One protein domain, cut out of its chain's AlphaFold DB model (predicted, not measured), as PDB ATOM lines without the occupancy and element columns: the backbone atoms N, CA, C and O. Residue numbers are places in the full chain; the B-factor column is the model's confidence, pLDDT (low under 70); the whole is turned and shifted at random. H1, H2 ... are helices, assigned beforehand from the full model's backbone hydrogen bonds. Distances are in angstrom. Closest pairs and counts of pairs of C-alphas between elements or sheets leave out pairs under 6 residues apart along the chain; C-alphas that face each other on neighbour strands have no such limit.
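AT A GLANCE: This is residues 97 to 155 and 169 to 217 of the 555 residues of an uncharacterized protein of Xanthomonadales bacterium (UniProt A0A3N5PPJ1). Two long helices, H5 and H6, make a V closed by the turn at residues 190 to 193; the short helix H3 sits in its mouth, and H1 and H2 pack on H3. Residues 145 to 155, with the little helix H4, stick out from this body as a thin arm. The printed part has 108 residues with six named helices, H1 to H6 in order along the chain, and no named strand; its class is all helix, with helix packing mostly aligned. It is only just loose, close to compact, with a radius of gyration of the C-alphas of 15.8 A and spans of 43 by 41 by 25 A.

HOW THE PARTS SIT: Begin with H1, residues 97 to 109, and go on to H2, residues 115 to 122: they form a helical hairpin at a shallow tilt of 15 degrees, and their closest C-alphas, Arg 100 and Leu 121, are 7.1 A apart. H3, residues 128 to 138, is the hub, touching four helices. It forms a helical hairpin with H2 at 36 degrees, a tilt only just steep, with the closest C-alphas, Leu 122 and Ala 131, 5.1 A apart. H3 touches H1 the same way at a shallow tilt of 33 degrees, only just short of steep; look at C-alphas 104 and 138, the closest, 4.6 A apart. H4, residues 151 to 154, touches no helix. H5, residues 172 to 189, touches H3 opposite ways at a shallow tilt of 20 degrees, closest at the C-alphas of Tyr 128 and Ala 181, 6.0 A. With its residues 173 to 177 alone H5 touches H2, closest at the C-alphas of Leu 119 and Val 174, 6.5 A. H6, residues 194 to 217, only just touches H3, with 3 pairs of C-alphas within 8 A, the closest those of Ser 129 and Tyr 208 at 6.8 A. Its residues 211 to 215 alone touch H1, at a steep tilt of 56 degrees, closest at the C-alphas of Thr 98 and Val 214, 6.3 A. H5 and H6 are close but not clearly touching: the C-alphas of Leu 189 and Trp 197, the closest, are 7.1 A apart. In H1, H2, H3 and H6 every O i to N i+4 pair is within hydrogen-bond range; in H5 13 of 14 are, and H4 is too short for such a pair.

IN THESE COORDINATES: Find C-alpha 97 at (-39.543, -19.743, 51.366), where H1 begins its 18.7 A. H5 starts at C-alpha 172, (-39.157, -43.696, 57.044), and runs 25.3 A; H6 runs 34.4 A to C-alpha 217 at (-37.409, -19.924, 38.745).

THE WHOLE: The C-alphas farthest apart, Asn 151 and Ala 191, are 45.3 A from each other. Residues 156 to 168 are not printed, and C-alphas 155 and 169 stand 28.2 A apart across this cut. The link from H3 to H4 is long, 12 residues. The mean pLDDT of the printed part is 88.3; residues 111 to 113 are under 70.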
ATOM      1  N   GLU A  97     -39.227 -18.668  52.332       86.69
ATOM      2  CA  GLU A  97     -39.543 -19.743  51.366       86.69
ATOM      3  C   GLU A  97     -38.473 -19.938  50.279       86.69
ATOM      4  O   GLU A  97     -37.985 -21.042  50.060       86.69
ATOM      5  N   THR A  98     -38.027 -18.859  49.623       88.25
ATOM      6  CA  THR A  98     -36.948 -18.947  48.623       88.25
ATOM      7  C   THR A  98     -35.641 -19.447  49.234       88.25
ATOM      8  O   THR A  98     -34.876 -20.135  48.562       88.25
ATOM      9  N   VAL A  99     -35.345 -19.093  50.487       89.88
ATOM     10  CA  VAL A  99     -34.137 -19.576  51.170       89.88
ATOM     11  C   VAL A  99     -34.268 -21.070  51.439       89.88
ATOM     12  O   VAL A  99     -33.354 -21.810  51.084       89.88
ATOM     13  N   ARG A 100     -35.415 -21.516  51.960       91.50
ATOM     14  CA  ARG A 100     -35.701 -22.927  52.233       91.50
ATOM     15  C   ARG A 100     -35.715 -23.792  50.975       91.50
ATOM     16  O   ARG A 100     -35.109 -24.855  50.983       91.50
ATOM     17  N   ILE A 101     -36.302 -23.323  49.872       90.44
ATOM     18  CA  ILE A 101     -36.267 -24.034  48.581       90.44
ATOM     19  C   ILE A 101     -34.827 -24.185  48.083       90.44
ATOM     20  O   ILE A 101     -34.434 -25.271  47.668       90.44
ATOM     21  N   ASN A 102     -34.012 -23.127  48.153       89.94
ATOM     22  CA  ASN A 102     -32.604 -23.229  47.761       89.94
ATOM     23  C   ASN A 102     -31.818 -24.170  48.686       89.94
ATOM     24  O   ASN A 102     -31.005 -24.942  48.194       89.94
ATOM     25  N   GLN A 103     -32.085 -24.156  49.996       89.06
ATOM     26  CA  GLN A 103     -31.499 -25.115  50.937       89.06
ATOM     27  C   GLN A 103     -31.913 -26.553  50.606       89.06
ATOM     28  O   GLN A 103     -31.065 -27.439  50.583       89.06
ATOM     29  N   ALA A 104     -33.187 -26.794  50.286       87.12
ATOM     30  CA  ALA A 104     -33.659 -28.107  49.865       87.12
ATOM     31  C   ALA A 104     -32.968 -28.581  48.577       87.12
ATOM     32  O   ALA A 104     -32.582 -29.745  48.484       87.12
ATOM     33  N   LEU A 105     -32.777 -27.686  47.601       88.88
ATOM     34  CA  LEU A 105     -32.049 -27.983  46.363       88.88
ATOM     35  C   LEU A 105     -30.571 -28.300  46.631       88.88
ATOM     36  O   LEU A 105     -30.044 -29.245  46.052       88.88
ATOM     37  N   GLU A 106     -29.917 -27.561  47.531       88.69
ATOM     38  CA  GLU A 106     -28.544 -27.852  47.966       88.69
ATOM     39  C   GLU A 106     -28.449 -29.252  48.604       88.69
ATOM     40  O   GLU A 106     -27.552 -30.020  48.255       88.69
ATOM     41  N   LEU A 107     -29.413 -29.635  49.455       87.00
ATOM     42  CA  LEU A 107     -29.477 -30.976  50.054       87.00
ATOM     43  C   LEU A 107     -29.626 -32.094  49.009       87.00
ATOM     44  O   LEU A 107     -29.067 -33.177  49.179       87.00
ATOM     45  N   ALA A 108     -30.353 -31.843  47.920       85.38
ATOM     46  CA  ALA A 108     -30.519 -32.817  46.844       85.38
ATOM     47  C   ALA A 108     -29.234 -33.065  46.034       85.38
ATOM     48  O   ALA A 108     -29.027 -34.181  45.551       85.38
ATOM     49  N   GLU A 109     -28.358 -32.064  45.884       86.06
ATOM     50  CA  GLU A 109     -27.096 -32.209  45.140       86.06
ATOM     51  C   GLU A 109     -26.075 -33.104  45.863       86.06
ATOM     52  O   GLU A 109     -25.261 -33.767  45.210       86.06
ATOM     53  N   ASP A 110     -26.144 -33.193  47.194       80.00
ATOM     54  CA  ASP A 110     -25.167 -33.900  48.034       80.00
ATOM     55  C   ASP A 110     -25.324 -35.441  48.054       80.00
ATOM     56  O   ASP A 110     -24.767 -36.134  48.906       80.00
ATOM     57  N   ALA A 111     -25.979 -36.004  47.028       57.62
ATOM     58  CA  ALA A 111     -26.147 -37.437  46.774       57.62
ATOM     59  C   ALA A 111     -26.780 -38.186  47.959       57.62
ATOM     60  O   ALA A 111     -26.165 -39.104  48.500       57.62
ATOM     61  N   PHE A 112     -28.032 -37.823  48.266       56.88
ATOM     62  CA  PHE A 112     -28.828 -38.170  49.453       56.88
ATOM     63  C   PHE A 112     -28.549 -37.210  50.612       56.88
ATOM     64  O   PHE A 112     -27.740 -37.511  51.493       56.88
ATOM     65  N   GLY A 113     -29.228 -36.056  50.588       60.94
ATOM     66  CA  GLY A 113     -29.227 -35.088  51.682       60.94
ATOM     67  C   GLY A 113     -29.378 -35.775  53.036       60.94
ATOM     68  O   GLY A 113     -30.065 -36.795  53.161       60.94
ATOM     69  N   ASN A 114     -28.682 -35.259  54.048       84.06
ATOM     70  CA  ASN A 114     -28.752 -35.823  55.386       84.06
ATOM     71  C   ASN A 114     -30.219 -35.807  55.844       84.06
ATOM     72  O   ASN A 114     -30.849 -34.751  55.892       84.06
ATOM     73  N   GLU A 115     -30.768 -36.980  56.160       90.88
ATOM     74  CA  GLU A 115     -32.135 -37.136  56.670       90.88
ATOM     75  C   GLU A 115     -32.402 -36.192  57.853       90.88
ATOM     76  O   GLU A 115     -33.474 -35.600  57.939       90.88
ATOM     77  N   GLU A 116     -31.400 -35.980  58.711       92.75
ATOM     78  CA  GLU A 116     -31.454 -35.027  59.825       92.75
ATOM     79  C   GLU A 116     -31.630 -33.580  59.342       92.75
ATOM     80  O   GLU A 116     -32.501 -32.879  59.843       92.75
ATOM     81  N   GLU A 117     -30.874 -33.142  58.330       92.69
ATOM     82  CA  GLU A 117     -30.977 -31.783  57.772       92.69
ATOM     83  C   GLU A 117     -32.305 -31.576  57.035       92.69
ATOM     84  O   GLU A 117     -32.886 -30.494  57.095       92.69
ATOM     85  N   THR A 118     -32.817 -32.626  56.385       92.50
ATOM     86  CA  THR A 118     -34.156 -32.597  55.783       92.50
ATOM     87  C   THR A 118     -35.203 -32.391  56.874       92.50
ATOM     88  O   THR A 118     -35.989 -31.458  56.786       92.50
ATOM     89  N   LEU A 119     -35.183 -33.188  57.946       94.50
ATOM     90  CA  LEU A 119     -36.121 -33.039  59.064       94.50
ATOM     91  C   LEU A 119     -36.007 -31.672  59.761       94.50
ATOM     92  O   LEU A 119     -37.029 -31.094  60.127       94.50
ATOM     93  N   GLU A 120     -34.793 -31.134  59.921       93.69
ATOM     94  CA  GLU A 120     -34.586 -29.777  60.442       93.69
ATOM     95  C   GLU A 120     -35.233 -28.720  59.543       93.69
ATOM     96  O   GLU A 120     -35.864 -27.797  60.055       93.69
ATOM     97  N   LEU A 121     -35.118 -28.864  58.220       93.12
ATOM     98  CA  LEU A 121     -35.757 -27.971  57.260       93.12
ATOM     99  C   LEU A 121     -37.288 -28.067  57.323       93.12
ATOM    100  O   LEU A 121     -37.962 -27.038  57.339       93.12
ATOM    101  N   LEU A 122     -37.835 -29.285  57.410       94.31
ATOM    102  CA  LEU A 122     -39.279 -29.514  57.514       94.31
ATOM    103  C   LEU A 122     -39.868 -28.953  58.814       94.31
ATOM    104  O   LEU A 122     -40.977 -28.435  58.812       94.31
ATOM    105  N   ALA A 123     -39.123 -28.991  59.918       94.00
ATOM    106  CA  ALA A 123     -39.564 -28.429  61.196       94.00
ATOM    107  C   ALA A 123     -39.713 -26.893  61.190       94.00
ATOM    108  O   ALA A 123     -40.244 -26.326  62.147       94.00
ATOM    109  N   LEU A 124     -39.222 -26.208  60.148       93.00
ATOM    110  CA  LEU A 124     -39.326 -24.753  59.987       93.00
ATOM    111  C   LEU A 124     -40.543 -24.312  59.167       93.00
ATOM    112  O   LEU A 124     -40.791 -23.109  59.075       93.00
ATOM    113  N   THR A 125     -41.262 -25.243  58.542       92.56
ATOM    114  CA  THR A 125     -42.421 -24.916  57.704       92.56
ATOM    115  C   THR A 125     -43.651 -24.650  58.554       92.56
ATOM    116  O   THR A 125     -43.864 -25.314  59.567       92.56
ATOM    117  N   GLU A 126     -44.495 -23.723  58.109       90.44
ATOM    118  CA  GLU A 126     -45.761 -23.410  58.786       90.44
ATOM    119  C   GLU A 126     -46.950 -24.175  58.185       90.44
ATOM    120  O   GLU A 126     -47.987 -24.304  58.835       90.44
ATOM    121  N   SER A 127     -46.798 -24.720  56.972       91.56
ATOM    122  CA  SER A 127     -47.831 -25.483  56.277       91.56
ATOM    123  C   SER A 127     -47.329 -26.866  55.855       91.56
ATOM    124  O   SER A 127     -46.170 -27.056  55.478       91.56
ATOM    125  N   TYR A 128     -48.227 -27.854  55.894       92.38
ATOM    126  CA  TYR A 128     -47.937 -29.204  55.405       92.38
ATOM    127  C   TYR A 128     -47.507 -29.194  53.933       92.38
ATOM    128  O   TYR A 128     -46.607 -29.930  53.551       92.38
ATOM    129  N   SER A 129     -48.131 -28.360  53.100       90.31
ATOM    130  CA  SER A 129     -47.846 -28.319  51.664       90.31
ATOM    131  C   SER A 129     -46.445 -27.795  51.363       90.31
ATOM    132  O   SER A 129     -45.781 -28.313  50.464       90.31
ATOM    133  N   GLU A 130     -45.954 -26.831  52.149       93.56
ATOM    134  CA  GLU A 130     -44.547 -26.441  52.097       93.56
ATOM    135  C   GLU A 130     -43.639 -27.599  52.538       93.56
ATOM    136  O   GLU A 130     -42.690 -27.928  51.823       93.56
ATOM    137  N   ALA A 131     -43.945 -28.263  53.661       93.38
ATOM    138  CA  ALA A 131     -43.169 -29.411  54.141       93.38
ATOM    139  C   ALA A 131     -43.084 -30.527  53.087       93.38
ATOM    140  O   ALA A 131     -42.004 -31.043  52.796       93.38
ATOM    141  N   LEU A 132     -44.214 -30.864  52.468       92.44
ATOM    142  CA  LEU A 132     -44.321 -31.864  51.417       92.44
ATOM    143  C   LEU A 132     -43.433 -31.514  50.218       92.44
ATOM    144  O   LEU A 132     -42.675 -32.355  49.729       92.44
ATOM    145  N   LEU A 133     -43.498 -30.258  49.763       91.88
ATOM    146  CA  LEU A 133     -42.692 -29.780  48.646       91.88
ATOM    147  C   LEU A 133     -41.198 -29.838  48.977       91.88
ATOM    148  O   LEU A 133     -40.426 -30.380  48.188       91.88
ATOM    149  N   LEU A 134     -40.785 -29.329  50.140       92.12
ATOM    150  CA  LEU A 134     -39.382 -29.333  50.552       92.12
ATOM    151  C   LEU A 134     -38.842 -30.756  50.716       92.12
ATOM    152  O   LEU A 134     -37.737 -31.029  50.256       92.12
ATOM    153  N   ALA A 135     -39.628 -31.682  51.274       91.62
ATOM    154  CA  ALA A 135     -39.240 -33.084  51.401       91.62
ATOM    155  C   ALA A 135     -38.951 -33.718  50.032       91.62
ATOM    156  O   ALA A 135     -37.916 -34.360  49.843       91.62
ATOM    157  N   ARG A 136     -39.828 -33.479  49.047       92.06
ATOM    158  CA  ARG A 136     -39.640 -33.945  47.664       92.06
ATOM    159  C   ARG A 136     -38.419 -33.307  47.012       92.06
ATOM    160  O   ARG A 136     -37.640 -34.004  46.357       92.06
ATOM    161  N   VAL A 137     -38.236 -31.999  47.197       90.12
ATOM    162  CA  VAL A 137     -37.075 -31.275  46.669       90.12
ATOM    163  C   VAL A 137     -35.784 -31.859  47.233       90.12
ATOM    164  O   VAL A 137     -34.942 -32.267  46.440       90.12
ATOM    165  N   SER A 138     -35.665 -31.995  48.555       88.75
ATOM    166  CA  SER A 138     -34.490 -32.560  49.230       88.75
ATOM    167  C   SER A 138     -34.215 -34.019  48.863       88.75
ATOM    168  O   SER A 138     -33.058 -34.427  48.793       88.75
ATOM    169  N   ALA A 139     -35.255 -34.799  48.561       86.81
ATOM    170  CA  ALA A 139     -35.123 -36.171  48.070       86.81
ATOM    171  C   ALA A 139     -34.687 -36.264  46.594       86.81
ATOM    172  O   ALA A 139     -34.512 -37.361  46.065       86.81
ATOM    173  N   GLY A 140     -34.487 -35.129  45.919       84.94
ATOM    174  CA  GLY A 140     -33.967 -35.082  44.558       84.94
ATOM    175  C   GLY A 140     -35.031 -35.178  43.471       84.94
ATOM    176  O   GLY A 140     -34.668 -35.401  42.314       84.94
ATOM    177  N   ALA A 141     -36.311 -34.943  43.788       84.00
ATOM    178  CA  ALA A 141     -37.399 -34.963  42.803       84.00
ATOM    179  C   ALA A 141     -37.174 -33.992  41.622       84.00
ATOM    180  O   ALA A 141     -37.757 -34.178  40.556       84.00
ATOM    181  N   PHE A 142     -36.301 -32.990  41.790       86.69
ATOM    182  CA  PHE A 142     -35.982 -31.954  40.797       86.69
ATOM    183  C   PHE A 142     -34.477 -31.869  40.461       86.69
ATOM    184  O   PHE A 142     -34.013 -30.870  39.921       86.69
ATOM    185  N   SER A 143     -33.692 -32.901  40.791       80.19
ATOM    186  CA  SER A 143     -32.216 -32.876  40.711       80.19
ATOM    187  C   SER A 143     -31.623 -32.999  39.295       80.19
ATOM    188  O   SER A 143     -30.418 -32.813  39.108       80.19
ATOM    189  N   GLU A 144     -32.437 -33.286  38.277       76.69
ATOM    190  CA  GLU A 144     -31.973 -33.603  36.921       76.69
ATOM    191  C   GLU A 144     -32.692 -32.783  35.855       76.69
ATOM    192  O   GLU A 144     -33.812 -32.342  36.055       76.69
ATOM    193  N   THR A 145     -32.081 -32.620  34.678       83.25
ATOM    194  CA  THR A 145     -32.775 -32.007  33.531       83.25
ATOM    195  C   THR A 145     -34.051 -32.793  33.205       83.25
ATOM    196  O   THR A 145     -33.971 -34.025  33.187       83.25
ATOM    197  N   PRO A 146     -35.186 -32.127  32.896       86.06
ATOM    198  CA  PRO A 146     -36.426 -32.809  32.561       86.06
ATOM    199  C   PRO A 146     -36.182 -33.861  31.474       86.06
ATOM    200  O   PRO A 146     -35.522 -33.545  30.471       86.06
ATOM    201  N   PRO A 147     -36.669 -35.099  31.655       87.25
ATOM    202  CA  PRO A 147     -36.554 -36.120  30.630       87.25
ATOM    203  C   PRO A 147     -37.313 -35.690  29.368       87.25
ATOM    204  O   PRO A 147     -38.235 -34.870  29.408       87.25
ATOM    205  N   GLU A 148     -36.930 -36.248  28.218       89.12
ATOM    206  CA  GLU A 148     -37.772 -36.131  27.026       89.12
ATOM    207  C   GLU A 148     -39.144 -36.750  27.320       89.12
ATOM    208  O   GLU A 148     -39.218 -37.786  27.983       89.12
ATOM    209  N   LEU A 149     -40.218 -36.129  26.814       87.31
ATOM    210  CA  LEU A 149     -41.576 -36.653  26.961       87.31
ATOM    211  C   LEU A 149     -41.604 -38.122  26.503       87.31
ATOM    212  O   LEU A 149     -41.285 -38.377  25.333       87.31
ATOM    213  N   PRO A 150     -41.985 -39.081  27.371       87.88
ATOM    214  CA  PRO A 150     -42.052 -40.483  27.004       87.88
ATOM    215  C   PRO A 150     -42.837 -40.675  25.706       87.88
ATOM    216  O   PRO A 150     -43.864 -40.026  25.461       87.88
ATOM    217  N   ASN A 151     -42.357 -41.578  24.848       86.44
ATOM    218  CA  ASN A 151     -43.004 -41.852  23.561       86.44
ATOM    219  C   ASN A 151     -44.465 -42.280  23.754       86.44
ATOM    220  O   ASN A 151     -45.313 -42.021  22.903       86.44
ATOM    221  N   GLU A 152     -44.752 -42.927  24.880       83.38
ATOM    222  CA  GLU A 152     -46.078 -43.353  25.285       83.38
ATOM    223  C   GLU A 152     -47.020 -42.171  25.552       83.38
ATOM    224  O   GLU A 152     -48.180 -42.246  25.158       83.38
ATOM    225  N   LEU A 153     -46.528 -41.073  26.140       83.94
ATOM    226  CA  LEU A 153     -47.312 -39.846  26.334       83.94
ATOM    227  C   LEU A 153     -47.454 -39.055  25.032       83.94
ATOM    228  O   LEU A 153     -48.506 -38.494  24.751       83.94
ATOM    229  N   THR A 154     -46.430 -39.082  24.177       84.69
ATOM    230  CA  THR A 154     -46.496 -38.462  22.841       84.69
ATOM    231  C   THR A 154     -47.591 -39.096  21.967       84.69
ATOM    232  O   THR A 154     -48.108 -38.460  21.049       84.69
ATOM    233  N   ALA A 155     -47.953 -40.355  22.239       81.62
ATOM    234  CA  ALA A 155     -49.015 -41.068  21.534       81.62
ATOM    235  C   ALA A 155     -50.438 -40.706  22.007       81.62
ATOM    236  O   ALA A 155     -51.399 -41.067  21.323       81.62
ATOM    237  N   PRO A 169     -38.490 -41.983  46.509       86.06
ATOM    238  CA  PRO A 169     -38.847 -42.553  47.798       86.06
ATOM    239  C   PRO A 169     -38.307 -41.668  48.925       86.06
ATOM    240  O   PRO A 169     -37.142 -41.265  48.901       86.06
ATOM    241  N   LEU A 170     -39.135 -41.403  49.933       89.44
ATOM    242  CA  LEU A 170     -38.714 -40.707  51.147       89.44
ATOM    243  C   LEU A 170     -38.235 -41.704  52.208       89.44
ATOM    244  O   LEU A 170     -38.589 -42.885  52.187       89.44
ATOM    245  N   SER A 171     -37.414 -41.237  53.153       90.50
ATOM    246  CA  SER A 171     -37.024 -42.063  54.299       90.50
ATOM    247  C   SER A 171     -38.221 -42.332  55.218       90.50
ATOM    248  O   SER A 171     -39.217 -41.602  55.203       90.50
ATOM    249  N   GLU A 172     -38.117 -43.362  56.063       90.25
ATOM    250  CA  GLU A 172     -39.157 -43.696  57.044       90.25
ATOM    251  C   GLU A 172     -39.410 -42.536  58.020       90.25
ATOM    252  O   GLU A 172     -40.565 -42.224  58.305       90.25
ATOM    253  N   SER A 173     -38.365 -41.838  58.482       93.12
ATOM    254  CA  SER A 173     -38.535 -40.725  59.428       93.12
ATOM    255  C   SER A 173     -39.181 -39.500  58.780       93.12
ATOM    256  O   SER A 173     -40.031 -38.869  59.400       93.12
ATOM    257  N   VAL A 174     -38.817 -39.174  57.533       92.88
ATOM    258  CA  VAL A 174     -39.455 -38.077  56.782       92.88
ATOM    259  C   VAL A 174     -40.918 -38.412  56.501       92.88
ATOM    260  O   VAL A 174     -41.792 -37.585  56.742       92.88
ATOM    261  N   THR A 175     -41.194 -39.647  56.078       91.31
ATOM    262  CA  THR A 175     -42.559 -40.166  55.891       91.31
ATOM    263  C   THR A 175     -43.378 -40.047  57.178       91.31
ATOM    264  O   THR A 175     -44.502 -39.554  57.144       91.31
ATOM    265  N   SER A 176     -42.811 -40.443  58.323       91.50
ATOM    266  CA  SER A 176     -43.477 -40.333  59.625       91.50
ATOM    267  C   SER A 176     -43.757 -38.882  60.017       91.50
ATOM    268  O   SER A 176     -44.834 -38.602  60.529       91.50
ATOM    269  N   TYR A 177     -42.818 -37.961  59.772       94.44
ATOM    270  CA  TYR A 177     -43.017 -36.536  60.047       94.44
ATOM    271  C   TYR A 177     -44.159 -35.953  59.207       94.44
ATOM    272  O   TYR A 177     -45.039 -35.279  59.737       94.44
ATOM    273  N   LEU A 178     -44.158 -36.230  57.898       94.12
ATOM    274  CA  LEU A 178     -45.211 -35.773  56.991       94.12
ATOM    275  C   LEU A 178     -46.567 -36.357  57.380       94.12
ATOM    276  O   LEU A 178     -47.551 -35.624  57.371       94.12
ATOM    277  N   HIS A 179     -46.612 -37.628  57.781       91.25
ATOM    278  CA  HIS A 179     -47.835 -38.244  58.281       91.25
ATOM    279  C   HIS A 179     -48.386 -37.475  59.488       91.25
ATOM    280  O   HIS A 179     -49.528 -37.036  59.452       91.25
ATOM    281  N   ASP A 180     -47.571 -37.239  60.519       92.00
ATOM    282  CA  ASP A 180     -48.011 -36.513  61.717       92.00
ATOM    283  C   ASP A 180     -48.492 -35.085  61.382       92.00
ATOM    284  O   ASP A 180     -49.539 -34.652  61.867       92.00
ATOM    285  N   ALA A 181     -47.777 -34.376  60.498       92.81
ATOM    286  CA  ALA A 181     -48.164 -33.044  60.033       92.81
ATOM    287  C   ALA A 181     -49.478 -33.052  59.224       92.81
ATOM    288  O   ALA A 181     -50.295 -32.135  59.349       92.81
ATOM    289  N   ARG A 182     -49.708 -34.095  58.412       92.38
ATOM    290  CA  ARG A 182     -50.959 -34.296  57.667       92.38
ATOM    291  C   ARG A 182     -52.127 -34.513  58.617       92.38
ATOM    292  O   ARG A 182     -53.150 -33.853  58.465       92.38
ATOM    293  N   GLU A 183     -51.970 -35.396  59.603       88.69
ATOM    294  CA  GLU A 183     -53.006 -35.692  60.599       88.69
ATOM    295  C   GLU A 183     -53.372 -34.444  61.417       88.69
ATOM    296  O   GLU A 183     -54.553 -34.169  61.635       88.69
ATOM    297  N   GLU A 184     -52.378 -33.642  61.826       90.19
ATOM    298  CA  GLU A 184     -52.617 -32.378  62.535       90.19
ATOM    299  C   GLU A 184     -53.426 -31.391  61.685       90.19
ATOM    300  O   GLU A 184     -54.408 -30.817  62.166       90.19
ATOM    301  N   ARG A 185     -53.063 -31.223  60.410       93.06
ATOM    302  CA  ARG A 185     -53.815 -30.369  59.488       93.06
ATOM    303  C   ARG A 185     -55.224 -30.912  59.244       93.06
ATOM    304  O   ARG A 185     -56.184 -30.151  59.341       93.06
ATOM    305  N   ASN A 186     -55.364 -32.203  58.944       88.44
ATOM    306  CA  ASN A 186     -56.653 -32.839  58.658       88.44
ATOM    307  C   ASN A 186     -57.621 -32.718  59.840       88.44
ATOM    308  O   ASN A 186     -58.810 -32.494  59.635       88.44
ATOM    309  N   ALA A 187     -57.123 -32.761  61.078       87.56
ATOM    310  CA  ALA A 187     -57.943 -32.492  62.256       87.56
ATOM    311  C   ALA A 187     -58.553 -31.076  62.253       87.56
ATOM    312  O   ALA A 187     -59.689 -30.904  62.695       87.56
ATOM    313  N   GLY A 188     -57.826 -30.071  61.755       90.12
ATOM    314  CA  GLY A 188     -58.342 -28.709  61.582       90.12
ATOM    315  C   GLY A 188     -59.330 -28.598  60.421       90.12
ATOM    316  O   GLY A 188     -60.376 -27.976  60.561       90.12
ATOM    317  N   LEU A 189     -59.020 -29.250  59.303       88.81
ATOM    318  CA  LEU A 189     -59.847 -29.250  58.097       88.81
ATOM    319  C   LEU A 189     -61.205 -29.925  58.301       88.81
ATOM    320  O   LEU A 189     -62.225 -29.399  57.877       88.81
ATOM    321  N   ASN A 190     -61.235 -31.046  59.020       83.69
ATOM    322  CA  ASN A 190     -62.466 -31.773  59.332       83.69
ATOM    323  C   ASN A 190     -63.418 -31.002  60.264       83.69
ATOM    324  O   ASN A 190     -64.553 -31.431  60.469       83.69
ATOM    325  N   ALA A 191     -62.961 -29.899  60.862       86.50
ATOM    326  CA  ALA A 191     -63.792 -29.013  61.670       86.50
ATOM    327  C   ALA A 191     -64.389 -27.842  60.872       86.50
ATOM    328  O   ALA A 191     -65.228 -27.133  61.429       86.50
ATOM    329  N   MET A 192     -63.959 -27.636  59.623       90.19
ATOM    330  CA  MET A 192     -64.450 -26.569  58.751       90.19
ATOM    331  C   MET A 192     -65.776 -26.965  58.102       90.19
ATOM    332  O   MET A 192     -66.003 -28.140  57.799       90.19
ATOM    333  N   ASP A 193     -66.647 -25.986  57.873       86.12
ATOM    334  CA  ASP A 193     -67.771 -26.170  56.954       86.12
ATOM    335  C   ASP A 193     -67.344 -26.033  55.476       86.12
ATOM    336  O   ASP A 193     -66.182 -25.771  55.165       86.12
ATOM    337  N   ASP A 194     -68.279 -26.252  54.546       80.06
ATOM    338  CA  ASP A 194     -67.995 -26.224  53.104       80.06
ATOM    339  C   ASP A 194     -67.535 -24.836  52.604       80.06
ATOM    340  O   ASP A 194     -66.741 -24.752  51.659       80.06
ATOM    341  N   ASP A 195     -68.020 -23.749  53.216       86.31
ATOM    342  CA  ASP A 195     -67.666 -22.380  52.828       86.31
ATOM    343  C   ASP A 195     -66.253 -22.043  53.334       86.31
ATOM    344  O   ASP A 195     -65.416 -21.565  52.562       86.31
ATOM    345  N   GLU A 196     -65.962 -22.358  54.601       91.50
ATOM    346  CA  GLU A 196     -64.631 -22.229  55.208       91.50
ATOM    347  C   GLU A 196     -63.591 -23.079  54.471       91.50
ATOM    348  O   GLU A 196     -62.489 -22.605  54.181       91.50
ATOM    349  N   TRP A 197     -63.951 -24.316  54.114       88.38
ATOM    350  CA  TRP A 197     -63.105 -25.200  53.318       88.38
ATOM    351  C   TRP A 197     -62.766 -24.578  51.964       88.38
ATOM    352  O   TRP A 197     -61.607 -24.586  51.556       88.38
ATOM    353  N   SER A 198     -63.764 -24.028  51.270       87.50
ATOM    354  CA  SER A 198     -63.572 -23.433  49.944       87.50
ATOM    355  C   SER A 198     -62.647 -22.210  49.987       87.50
ATOM    356  O   SER A 198     -61.843 -22.011  49.073       87.50
ATOM    357  N   GLU A 199     -62.735 -21.392  51.043       90.81
ATOM    358  CA  GLU A 199     -61.818 -20.264  51.264       90.81
ATOM    359  C   GLU A 199     -60.396 -20.756  51.571       90.81
ATOM    360  O   GLU A 199     -59.444 -20.319  50.920       90.81
ATOM    361  N   TYR A 200     -60.256 -21.719  52.491       91.88
ATOM    362  CA  TYR A 200     -58.969 -22.334  52.820       91.88
ATOM    363  C   TYR A 200     -58.296 -22.951  51.588       91.88
ATOM    364  O   TYR A 200     -57.105 -22.745  51.360       91.88
ATOM    365  N   GLU A 201     -59.055 -23.692  50.783       91.00
ATOM    366  CA  GLU A 201     -58.584 -24.322  49.554       91.00
ATOM    367  C   GLU A 201     -58.028 -23.285  48.571       91.00
ATOM    368  O   GLU A 201     -56.929 -23.463  48.043       91.00
ATOM    369  N   ALA A 202     -58.746 -22.180  48.354       89.38
ATOM    370  CA  ALA A 202     -58.303 -21.125  47.450       89.38
ATOM    371  C   ALA A 202     -56.994 -20.468  47.925       89.38
ATOM    372  O   ALA A 202     -56.073 -20.265  47.122       89.38
ATOM    373  N   ASP A 203     -56.893 -20.174  49.222       89.62
ATOM    374  CA  ASP A 203     -55.702 -19.571  49.825       89.62
ATOM    375  C   ASP A 203     -54.501 -20.524  49.776       89.62
ATOM    376  O   ASP A 203     -53.422 -20.143  49.310       89.62
ATOM    377  N   ALA A 204     -54.692 -21.785  50.165       89.00
ATOM    378  CA  ALA A 204     -53.647 -22.802  50.150       89.00
ATOM    379  C   ALA A 204     -53.169 -23.120  48.724       89.00
ATOM    380  O   ALA A 204     -51.966 -23.268  48.492       89.00
ATOM    381  N   GLN A 205     -54.076 -23.159  47.744       88.25
ATOM    382  CA  GLN A 205     -53.712 -23.327  46.336       88.25
ATOM    383  C   GLN A 205     -52.900 -22.129  45.825       88.25
ATOM    384  O   GLN A 205     -51.953 -22.305  45.050       88.25
ATOM    385  N   SER A 206     -53.237 -20.910  46.255       88.75
ATOM    386  CA  SER A 206     -52.483 -19.700  45.919       88.75
ATOM    387  C   SER A 206     -51.076 -19.716  46.533       88.75
ATOM    388  O   SER A 206     -50.103 -19.455  45.821       88.75
ATOM    389  N   GLU A 207     -50.951 -20.055  47.820       88.38
ATOM    390  CA  GLU A 207     -49.663 -20.208  48.519       88.38
ATOM    391  C   GLU A 207     -48.780 -21.239  47.811       88.38
ATOM    392  O   GLU A 207     -47.647 -20.954  47.418       88.38
ATOM    393  N   TYR A 208     -49.327 -22.423  47.552       88.88
ATOM    394  CA  TYR A 208     -48.586 -23.505  46.924       88.88
ATOM    395  C   TYR A 208     -48.166 -23.183  45.482       88.88
ATOM    396  O   TYR A 208     -47.047 -23.489  45.062       88.88
ATOM    397  N   SER A 209     -49.015 -22.480  44.727       87.56
ATOM    398  CA  SER A 209     -48.663 -21.987  43.389       87.56
ATOM    399  C   SER A 209     -47.509 -20.980  43.435       87.56
ATOM    400  O   SER A 209     -46.644 -20.995  42.556       87.56
ATOM    401  N   ALA A 210     -47.455 -20.127  44.463       89.12
ATOM    402  CA  ALA A 210     -46.341 -19.204  44.667       89.12
ATOM    403  C   ALA A 210     -45.036 -19.952  44.991       89.12
ATOM    404  O   ALA A 210     -44.003 -19.654  44.384       89.12
ATOM    405  N   LEU A 211     -45.085 -20.970  45.858       90.06
ATOM    406  CA  LEU A 211     -43.938 -21.840  46.150       90.06
ATOM    407  C   LEU A 211     -43.420 -22.538  44.887       90.06
ATOM    408  O   LEU A 211     -42.214 -22.539  44.620       90.06
ATOM    409  N   ARG A 212     -44.324 -23.071  44.057       89.06
ATOM    410  CA  ARG A 212     -43.963 -23.663  42.763       89.06
ATOM    411  C   ARG A 212     -43.340 -22.658  41.810       89.06
ATOM    412  O   ARG A 212     -42.392 -23.017  41.125       89.06
ATOM    413  N   ALA A 213     -43.808 -21.413  41.770       89.94
ATOM    414  CA  ALA A 213     -43.180 -20.373  40.954       89.94
ATOM    415  C   ALA A 213     -41.743 -20.065  41.417       89.94
ATOM    416  O   ALA A 213     -40.847 -19.892  40.595       89.94
ATOM    417  N   VAL A 214     -41.491 -20.061  42.728       90.81
ATOM    418  CA  VAL A 214     -40.128 -19.911  43.264       90.81
ATOM    419  C   VAL A 214     -39.248 -21.102  42.882       90.81
ATOM    420  O   VAL A 214     -38.109 -20.910  42.454       90.81
ATOM    421  N   LEU A 215     -39.767 -22.327  43.006       90.88
ATOM    422  CA  LEU A 215     -39.055 -23.533  42.586       90.88
ATOM    423  C   LEU A 215     -38.784 -23.515  41.072       90.88
ATOM    424  O   LEU A 215     -37.660 -23.776  40.657       90.88
ATOM    425  N   SER A 216     -39.780 -23.128  40.271       88.50
ATOM    426  CA  SER A 216     -39.736 -22.942  38.811       88.50
ATOM    427  C   SER A 216     -38.584 -22.052  38.392       88.50
ATOM    428  O   SER A 216     -37.758 -22.455  37.574       88.50
ATOM    429  N   ASP A 217     -38.486 -20.872  39.000       89.56
ATOM    430  CA  ASP A 217     -37.409 -19.924  38.745       89.56
ATOM    431  C   ASP A 217     -36.038 -20.501  39.137       89.56
ATOM    432  O   ASP A 217     -35.035 -20.222  38.472       89.56
TER     433      ASP A 217